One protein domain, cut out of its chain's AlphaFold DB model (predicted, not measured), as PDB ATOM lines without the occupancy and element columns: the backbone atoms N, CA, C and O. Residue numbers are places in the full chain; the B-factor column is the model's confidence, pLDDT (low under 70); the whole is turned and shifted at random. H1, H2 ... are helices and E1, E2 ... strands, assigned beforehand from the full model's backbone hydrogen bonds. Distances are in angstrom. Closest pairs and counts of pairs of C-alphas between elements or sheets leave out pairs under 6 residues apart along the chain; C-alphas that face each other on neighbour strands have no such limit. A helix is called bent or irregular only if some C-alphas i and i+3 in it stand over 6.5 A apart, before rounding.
ATOM      1  N   PRO A  76      77.739  35.251  36.306       60.66
ATOM      2  CA  PRO A  76      78.926  35.744  36.986       60.66
ATOM      3  C   PRO A  76      79.931  34.594  37.143       60.66
ATOM      4  O   PRO A  76      79.544  33.472  37.465       60.66
ATOM      5  N   SER A  77      81.218  34.877  36.926       58.19
ATOM      6  CA  SER A  77      82.334  33.912  36.968       58.19
ATOM      7  C   SER A  77      82.667  33.408  38.384       58.19
ATOM      8  O   SER A  77      83.817  33.095  38.686       58.19
ATOM      9  N   ILE A  78      81.676  33.331  39.272       63.16
ATOM     10  CA  ILE A  78      81.796  32.662  40.567       63.16
ATOM     11  C   ILE A  78      81.511  31.182  40.299       63.16
ATOM     12  O   ILE A  78      80.462  30.657  40.645       63.16
ATOM     13  N   ALA A  79      82.400  30.531  39.554       66.19
ATOM     14  CA  ALA A  79      82.324  29.097  39.332       66.19
ATOM     15  C   ALA A  79      83.043  28.382  40.481       66.19
ATOM     16  O   ALA A  79      84.078  28.844  40.956       66.19
ATOM     17  N   GLN A  80      82.488  27.255  40.919       74.25
ATOM     18  CA  GLN A  80      83.188  26.334  41.815       74.25
ATOM     19  C   GLN A  80      84.451  25.806  41.119       74.25
ATOM     20  O   GLN A  80      84.488  25.689  39.892       74.25
ATOM     21  N   ASP A  81      85.485  25.499  41.895       75.25
ATOM     22  CA  ASP A  81      86.712  24.906  41.370       75.25
ATOM     23  C   ASP A  81      86.521  23.399  41.147       75.25
ATOM     24  O   ASP A  81      86.687  22.580  42.048       75.25
ATOM     25  N   LEU A  82      86.187  23.030  39.911       79.25
ATOM     26  CA  LEU A  82      85.883  21.652  39.505       79.25
ATOM     27  C   LEU A  82      87.095  20.702  39.546       79.25
ATOM     28  O   LEU A  82      86.916  19.496  39.360       79.25
ATOM     29  N   SER A  83      88.315  21.216  39.746       74.25
ATOM     30  CA  SER A  83      89.554  20.427  39.703       74.25
ATOM     31  C   SER A  83      89.940  19.800  41.046       74.25
ATOM     32  O   SER A  83      90.694  18.829  41.080       74.25
ATOM     33  N   THR A  84      89.396  20.310  42.155       75.50
ATOM     34  CA  THR A  84      89.800  19.922  43.519       75.50
ATOM     35  C   THR A  84      88.853  18.922  44.183       75.50
ATOM     36  O   THR A  84      89.104  18.463  45.298       75.50
ATOM     37  N   HIS A  85      87.746  18.579  43.524       81.38
ATOM     38  CA  HIS A  85      86.685  17.767  44.105       81.38
ATOM     39  C   HIS A  85      86.854  16.273  43.809       81.38
ATOM     40  O   HIS A  85      87.351  15.864  42.762       81.38
ATOM     41  N   LEU A  86      86.413  15.445  44.755       79.94
ATOM     42  CA  LEU A  86      86.368  13.992  44.622       79.94
ATOM     43  C   LEU A  86      84.953  13.580  44.202       79.94
ATOM     44  O   LEU A  86      83.966  14.104  44.715       79.94
ATOM     45  N   GLY A  87      84.860  12.635  43.272       79.38
ATOM     46  CA  GLY A  87      83.598  12.083  42.792       79.38
ATOM     47  C   GLY A  87      83.799  10.676  42.227       79.38
ATOM     48  O   GLY A  87      84.935  10.272  41.960       79.38
ATOM     49  N   PRO A  88      82.726   9.884  42.071       79.12
ATOM     50  CA  PRO A  88      82.812   8.592  41.403       79.12
ATOM     51  C   PRO A  88      83.237   8.763  39.938       79.12
ATOM     52  O   PRO A  88      82.880   9.747  39.289       79.12
ATOM     53  N   LYS A  89      83.970   7.777  39.406       81.56
ATOM     54  CA  LYS A  89      84.346   7.750  37.989       81.56
ATOM     55  C   LYS A  89      83.089   7.681  37.125       81.56
ATOM     56  O   LYS A  89      82.188   6.883  37.383       81.56
ATOM     57  N   VAL A  90      83.060   8.502  36.085       84.44
ATOM     58  CA  VAL A  90      81.945   8.590  35.146       84.44
ATOM     59  C   VAL A  90      82.394   8.054  33.777       84.44
ATOM     60  O   VAL A  90      83.501   8.391  33.356       84.44
ATOM     61  N   PRO A  91      81.599   7.224  33.066       84.94
ATOM     62  CA  PRO A  91      80.250   6.737  33.385       84.94
ATOM     63  C   PRO A  91      80.215   5.746  34.558       84.94
ATOM     64  O   PRO A  91      81.154   4.983  34.774       84.94
ATOM     65  N   LEU A  92      79.102   5.756  35.298       86.50
ATOM     66  CA  LEU A  92      78.856   4.793  36.373       86.50
ATOM     67  C   LEU A  92      78.788   3.366  35.795       86.50
ATOM     68  O   LEU A  92      78.197   3.176  34.727       86.50
ATOM     69  N   PRO A  93      79.348   2.355  36.480       85.56
ATOM     70  CA  PRO A  93      79.224   0.964  36.058       85.56
ATOM     71  C   PRO A  93      77.765   0.487  36.140       85.56
ATOM     72  O   PRO A  93      76.947   1.025  36.892       85.56
ATOM     73  N   ALA A  94      77.435  -0.540  35.354       82.94
ATOM     74  CA  ALA A  94      76.077  -1.069  35.263       82.94
ATOM     75  C   ALA A  94      75.531  -1.478  36.646       82.94
ATOM     76  O   ALA A  94      76.205  -2.163  37.413       82.94
ATOM     77  N   GLY A  95      74.306  -1.043  36.960       84.94
ATOM     78  CA  GLY A  95      73.645  -1.316  38.241       84.94
ATOM     79  C   GLY A  95      73.943  -0.318  39.368       84.94
ATOM     80  O   GLY A  95      73.369  -0.454  40.445       84.94
ATOM     81  N   GLN A  96      74.785   0.702  39.149       83.44
ATOM     82  CA  GLN A  96      75.013   1.776  40.124       83.44
ATOM     83  C   GLN A  96      74.248   3.054  39.760       83.44
ATOM     84  O   GLN A  96      74.325   3.545  38.636       83.44
ATOM     85  N   LEU A  97      73.539   3.626  40.740       83.50
ATOM     86  CA  LEU A  97      72.781   4.883  40.601       83.50
ATOM     87  C   LEU A  97      73.371   6.037  41.431       83.50
ATOM     88  O   LEU A  97      72.909   7.176  41.351       83.50
ATOM     89  N   PHE A  98      74.407   5.761  42.225       87.50
ATOM     90  CA  PHE A  98      74.971   6.692  43.198       87.50
ATOM     91  C   PHE A  98      75.974   7.670  42.570       87.50
ATOM     92  O   PHE A  98      77.174   7.611  42.820       87.50
ATOM     93  N   PHE A  99      75.470   8.599  41.758       88.50
ATOM     94  CA  PHE A  99      76.299   9.573  41.036       88.50
ATOM     95  C   PHE A  99      77.004  10.602  41.938       88.50
ATOM     96  O   PHE A  99      78.077  11.075  41.578       88.50
ATOM     97  N   PHE A 100      76.430  10.935  43.099       89.06
ATOM     98  CA  PHE A 100      76.959  11.954  44.023       89.06
ATOM     99  C   PHE A 100      77.402  11.387  45.380       89.06
ATOM    100  O   PHE A 100      77.655  12.154  46.301       89.06
ATOM    101  N   ALA A 101      77.484  10.061  45.545       85.06
ATOM    102  CA  ALA A 101      77.739   9.464  46.864       85.06
ATOM    103  C   ALA A 101      79.107   9.826  47.462       85.06
ATOM    104  O   ALA A 101      79.217   9.947  48.677       85.06
ATOM    105  N   ASN A 102      80.124  10.037  46.622       86.38
ATOM    106  CA  ASN A 102      81.469  10.417  47.072       86.38
ATOM    107  C   ASN A 102      81.729  11.927  46.968       86.38
ATOM    108  O   ASN A 102      82.857  12.365  47.185       86.38
ATOM    109  N   ASN A 103      80.714  12.720  46.617       88.81
ATOM    110  CA  ASN A 103      80.854  14.164  46.510       88.81
ATOM    111  C   ASN A 103      80.687  14.803  47.891       88.81
ATOM    112  O   ASN A 103      79.783  14.461  48.654       88.81
ATOM    113  N   LYS A 104      81.543  15.779  48.198       89.75
ATOM    114  CA  LYS A 104      81.366  16.631  49.376       89.75
ATOM    115  C   LYS A 104      80.184  17.574  49.145       89.75
ATOM    116  O   LYS A 104      80.049  18.131  48.055       89.75
ATOM    117  N   PHE A 105      79.372  17.787  50.175       90.44
ATOM    118  CA  PHE A 105      78.340  18.819  50.190       90.44
ATOM    119  C   PHE A 105      78.816  19.985  51.057       90.44
ATOM    120  O   PHE A 105      79.296  19.774  52.170       90.44
ATOM    121  N   SER A 106      78.771  21.197  50.509       88.06
ATOM    122  CA  SER A 106      79.169  22.421  51.213       88.06
ATOM    123  C   SER A 106      78.354  23.611  50.701       88.06
ATOM    124  O   SER A 106      78.026  23.643  49.507       88.06
ATOM    125  N   PRO A 107      78.065  24.628  51.535       87.25
ATOM    126  CA  PRO A 107      77.445  25.871  51.080       87.25
ATOM    127  C   PRO A 107      78.301  26.605  50.039       87.25
ATOM    128  O   PRO A 107      77.758  27.200  49.113       87.25
ATOM    129  N   ASP A 108      79.631  26.491  50.127       85.69
ATOM    130  CA  ASP A 108      80.572  27.121  49.184       85.69
ATOM    131  C   ASP A 108      80.399  26.615  47.749       85.69
ATOM    132  O   ASP A 108      80.700  27.309  46.782       85.69
ATOM    133  N   CYS A 109      79.894  25.391  47.598       85.81
ATOM    134  CA  CYS A 109      79.682  24.784  46.297       85.81
ATOM    135  C   CYS A 109      78.357  25.225  45.664       85.81
ATOM    136  O   CYS A 109      78.177  24.995  44.472       85.81
ATOM    137  N   CYS A 110      77.464  25.912  46.392       84.31
ATOM    138  CA  CYS A 110      76.180  26.435  45.901       84.31
ATOM    139  C   CYS A 110      76.320  27.663  44.992       84.31
ATOM    140  O   CYS A 110      75.572  28.636  45.097       84.31
ATOM    141  N   VAL A 111      77.279  27.622  44.077       79.31
ATOM    142  CA  VAL A 111      77.551  28.697  43.137       79.31
ATOM    143  C   VAL A 111      77.038  28.315  41.741       79.31
ATOM    144  O   VAL A 111      77.383  27.248  41.210       79.31
ATOM    145  N   PRO A 112      76.169  29.138  41.125       70.50
ATOM    146  CA  PRO A 112      75.733  28.917  39.752       70.50
ATOM    147  C   PRO A 112      76.930  28.953  38.785       70.50
ATOM    148  O   PRO A 112      77.813  29.783  38.976       70.50
ATOM    149  N   PRO A 113      76.966  28.143  37.707       69.50
ATOM    150  CA  PRO A 113      75.896  27.273  37.188       69.50
ATOM    151  C   PRO A 113      76.054  25.765  37.459       69.50
ATOM    152  O   PRO A 113      75.297  24.974  36.904       69.50
ATOM    153  N   GLN A 114      77.070  25.353  38.211       69.69
ATOM    154  CA  GLN A 114      77.647  24.008  38.069       69.69
ATOM    155  C   GLN A 114      76.878  22.922  38.847       69.69
ATOM    156  O   GLN A 114      76.858  21.766  38.428       69.69
ATOM    157  N   THR A 115      76.218  23.274  39.956       71.81
ATOM    158  CA  THR A 115      75.513  22.308  40.813       71.81
ATOM    159  C   THR A 115      74.041  22.665  41.005       71.81
ATOM    160  O   THR A 115      73.691  23.789  41.357       71.81
ATOM    161  N   GLY A 116      73.171  21.689  40.745       74.94
ATOM    162  CA  GLY A 116      71.726  21.759  40.997       74.94
ATOM    163  C   GLY A 116      71.249  20.717  42.009       74.94
ATOM    164  O   GLY A 116      70.047  20.521  42.157       74.94
ATOM    165  N   VAL A 117      72.181  20.015  42.661       84.62
ATOM    166  CA  VAL A 117      71.892  18.942  43.618       84.62
ATOM    167  C   VAL A 117      72.364  19.380  44.994       84.62
ATOM    168  O   VAL A 117      73.526  19.749  45.166       84.62
ATOM    169  N   SER A 118      71.462  19.334  45.970       88.75
ATOM    170  CA  SER A 118      71.705  19.778  47.341       88.75
ATOM    171  C   SER A 118      71.173  18.784  48.371       88.75
ATOM    172  O   SER A 118      70.308  17.955  48.082       88.75
ATOM    173  N   ASN A 119      71.722  18.869  49.578       88.12
ATOM    174  CA  ASN A 119      71.255  18.187  50.780       88.12
ATOM    175  C   ASN A 119      71.173  19.200  51.947       88.12
ATOM    176  O   ASN A 119      71.251  20.409  51.722       88.12
ATOM    177  N   SER A 120      71.012  18.726  53.188       88.94
ATOM    178  CA  SER A 120      70.981  19.583  54.388       88.94
ATOM    179  C   SER A 120      72.248  20.416  54.596       88.94
ATOM    180  O   SER A 120      72.179  21.471  55.222       88.94
ATOM    181  N   ASP A 121      73.382  19.958  54.068       88.62
ATOM    182  CA  ASP A 121      74.711  20.509  54.342       88.62
ATOM    183  C   ASP A 121      75.178  21.472  53.236       88.62
ATOM    184  O   ASP A 121      76.224  22.108  53.357       88.62
ATOM    185  N   GLY A 122      74.411  21.604  52.150       89.19
ATOM    186  CA  GLY A 122      74.690  22.513  51.042       89.19
ATOM    187  C   GLY A 122      74.567  21.833  49.686       89.19
ATOM    188  O   GLY A 122      73.762  20.923  49.494       89.19
ATOM    189  N   CYS A 123      75.352  22.289  48.712       90.12
ATOM    190  CA  CYS A 123      75.297  21.779  47.346       90.12
ATOM    191  C   CYS A 123      76.446  20.816  47.072       90.12
ATOM    192  O   CYS A 123      77.523  20.934  47.659       90.12
ATOM    193  N   ALA A 124      76.222  19.873  46.159       89.94
ATOM    194  CA  ALA A 124      77.248  18.930  45.743       89.94
ATOM    195  C   ALA A 124      78.393  19.678  45.046       89.94
ATOM    196  O   ALA A 124      78.174  20.373  44.048       89.94
ATOM    197  N   CYS A 125      79.606  19.507  45.557       89.56
ATOM    198  CA  CYS A 125      80.838  19.934  44.907       89.56
ATOM    199  C   CYS A 125      81.167  18.922  43.804       89.56
ATOM    200  O   CYS A 125      81.468  17.767  44.112       89.56
ATOM    201  N   VAL A 126      81.035  19.305  42.533       88.44
ATOM    202  CA  VAL A 126      81.120  18.379  41.387       88.44
ATOM    203  C   VAL A 126      82.449  18.494  40.652       88.44
ATOM    204  O   VAL A 126      83.101  19.529  40.689       88.44
ATOM    205  N   THR A 127      82.858  17.426  39.968       88.94
ATOM    206  CA  THR A 127      84.077  17.428  39.147       88.94
ATOM    207  C   THR A 127      83.798  17.830  37.699       88.94
ATOM    208  O   THR A 127      82.671  17.710  37.204       88.94
ATOM    209  N   GLN A 128      84.843  18.242  36.973       85.62
ATOM    210  CA  GLN A 128      84.742  18.556  35.538       85.62
ATOM    211  C   GLN A 128      84.197  17.391  34.709       85.62
ATOM    212  O   GLN A 128      83.374  17.592  33.816       85.62
ATOM    213  N   GLU A 129      84.604  16.165  35.030       86.31
ATOM    214  CA  GLU A 129      84.130  14.961  34.350       86.31
ATOM    215  C   GLU A 129      82.633  14.722  34.588       86.31
ATOM    216  O   GLU A 129      81.898  14.414  33.650       86.31
ATOM    217  N   GLN A 130      82.154  14.925  35.822       87.50
ATOM    218  CA  GLN A 130      80.737  14.792  36.162       87.50
ATOM    219  C   GLN A 130      79.875  15.819  35.419       87.50
ATOM    220  O   GLN A 130      78.821  15.459  34.883       87.50
ATOM    221  N   VAL A 131      80.329  17.074  35.352       84.69
ATOM    222  CA  VAL A 131      79.632  18.149  34.630       84.69
ATOM    223  C   VAL A 131      79.603  17.868  33.131       84.69
ATOM    224  O   VAL A 131      78.533  17.936  32.525       84.69
ATOM    225  N   ASN A 132      80.737  17.480  32.540       83.69
ATOM    226  CA  ASN A 132      80.832  17.152  31.113       83.69
ATOM    227  C   ASN A 132      79.973  15.940  30.739       83.69
ATOM    228  O   ASN A 132      79.344  15.902  29.679       83.69
ATOM    229  N   TYR A 133      79.906  14.943  31.616       85.94
ATOM    230  CA  TYR A 133      79.033  13.805  31.397       85.94
ATOM    231  C   TYR A 133      77.559  14.199  31.471       85.94
ATOM    232  O   TYR A 133      76.798  13.849  30.581       85.94
ATOM    233  N   ILE A 134      77.134  14.956  32.493       84.19
ATOM    234  CA  ILE A 134      75.746  15.438  32.592       84.19
ATOM    235  C   ILE A 134      75.377  16.306  31.388       84.19
ATOM    236  O   ILE A 134      74.285  16.144  30.850       84.19
ATOM    237  N   SER A 135      76.265  17.202  30.956       78.62
ATOM    238  CA  SER A 135      75.988  18.104  29.839       78.62
ATOM    239  C   SER A 135      75.857  17.360  28.509       78.62
ATOM    240  O   SER A 135      75.002  17.723  27.708       78.62
ATOM    241  N   SER A 136      76.638  16.298  28.297       79.44
ATOM    242  CA  SER A 136      76.572  15.454  27.096       79.44
ATOM    243  C   SER A 136      75.455  14.401  27.120       79.44
ATOM    244  O   SER A 136      75.140  13.827  26.072       79.44
ATOM    245  N   ARG A 137      74.804  14.154  28.271       76.69
ATOM    246  CA  ARG A 137      73.669  13.219  28.349       76.69
ATOM    247  C   ARG A 137      72.541  13.651  27.412       76.69
ATOM    248  O   ARG A 137      72.151  14.813  27.354       76.69
ATOM    249  N   GLY A 138      71.992  12.672  26.695       71.94
ATOM    250  CA  GLY A 138      70.888  12.886  25.759       71.94
ATOM    251  C   GLY A 138      71.288  13.568  24.448       71.94
ATOM    252  O   GLY A 138      70.402  13.937  23.692       71.94
ATOM    253  N   GLY A 139      72.587  13.757  24.173       69.19
ATOM    254  CA  GLY A 139      73.078  14.259  22.881       69.19
ATOM    255  C   GLY A 139      72.835  15.749  22.615       69.19
ATOM    256  O   GLY A 139      73.310  16.269  21.615       69.19
ATOM    257  N   ASN A 140      72.168  16.465  23.523       64.94
ATOM    258  CA  ASN A 140      71.744  17.852  23.302       64.94
ATOM    259  C   ASN A 140      72.881  18.892  23.366       64.94
ATOM    260  O   ASN A 140      72.677  20.030  22.951       64.94
ATOM    261  N   ARG A 141      74.057  18.543  23.910       62.31
ATOM    262  CA  ARG A 141      75.240  19.432  23.971       62.31
ATOM    263  C   ARG A 141      76.553  18.755  23.556       62.31
ATOM    264  O   ARG A 141      77.624  19.260  23.882       62.31
ATOM    265  N   ALA A 142      76.501  17.597  22.895       57.88
ATOM    266  CA  ALA A 142      77.720  16.950  22.414       57.88
ATOM    267  C   ALA A 142      78.368  17.808  21.310       57.88
ATOM    268  O   ALA A 142      77.686  18.266  20.400       57.88
TER     269      ALA A 142
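This is residues 76 to 142 of the 147 residues of an uncharacterized protein of viral metagenome (UniProt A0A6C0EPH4). This is a model with little regular structure: a long looping stretch, residues 76 to 121, makes most of a rounded body, with the short strand E1 paired to bits of that stretch and one helix, H1, ending in a free tip. A loop at residues 92 to 97 also sticks out. The printed part has 67 residues, one named strand then one named helix, mostly helix by class, with 15 residues in named elements. It is compact, with a radius of gyration of the C-alphas of 12.0 A and spans of 31 by 24 by 19 A.

Start at C-alpha 76, (78.926, 35.744, 36.986), and read on to E1, residues 122 to 124, which begins at C-alpha 122, (74.690, 22.513, 51.042). H1, residues 128 to 139, runs 17.7 A from (84.742, 18.556, 35.538) to (73.078, 14.259, 22.881).

E1 pairs with no named strand, but look beside it for residues 105 to 106 and 118 to 119, both antiparallel to it. E1 and H1 are apart, joined by a tight link of 3 residues. H1 is irregular, with C-alphas 135 and 138 8.4 A apart, and 6 of 8 O i to N i+4 pairs are within hydrogen-bond range.

The farthest C-alphas, of Pro 76 and Gly 95, are 37.5 A apart. The printed part has no cut. Confidence is under 70 at residues 76 to 79, 113 to 114 and 139 to 142.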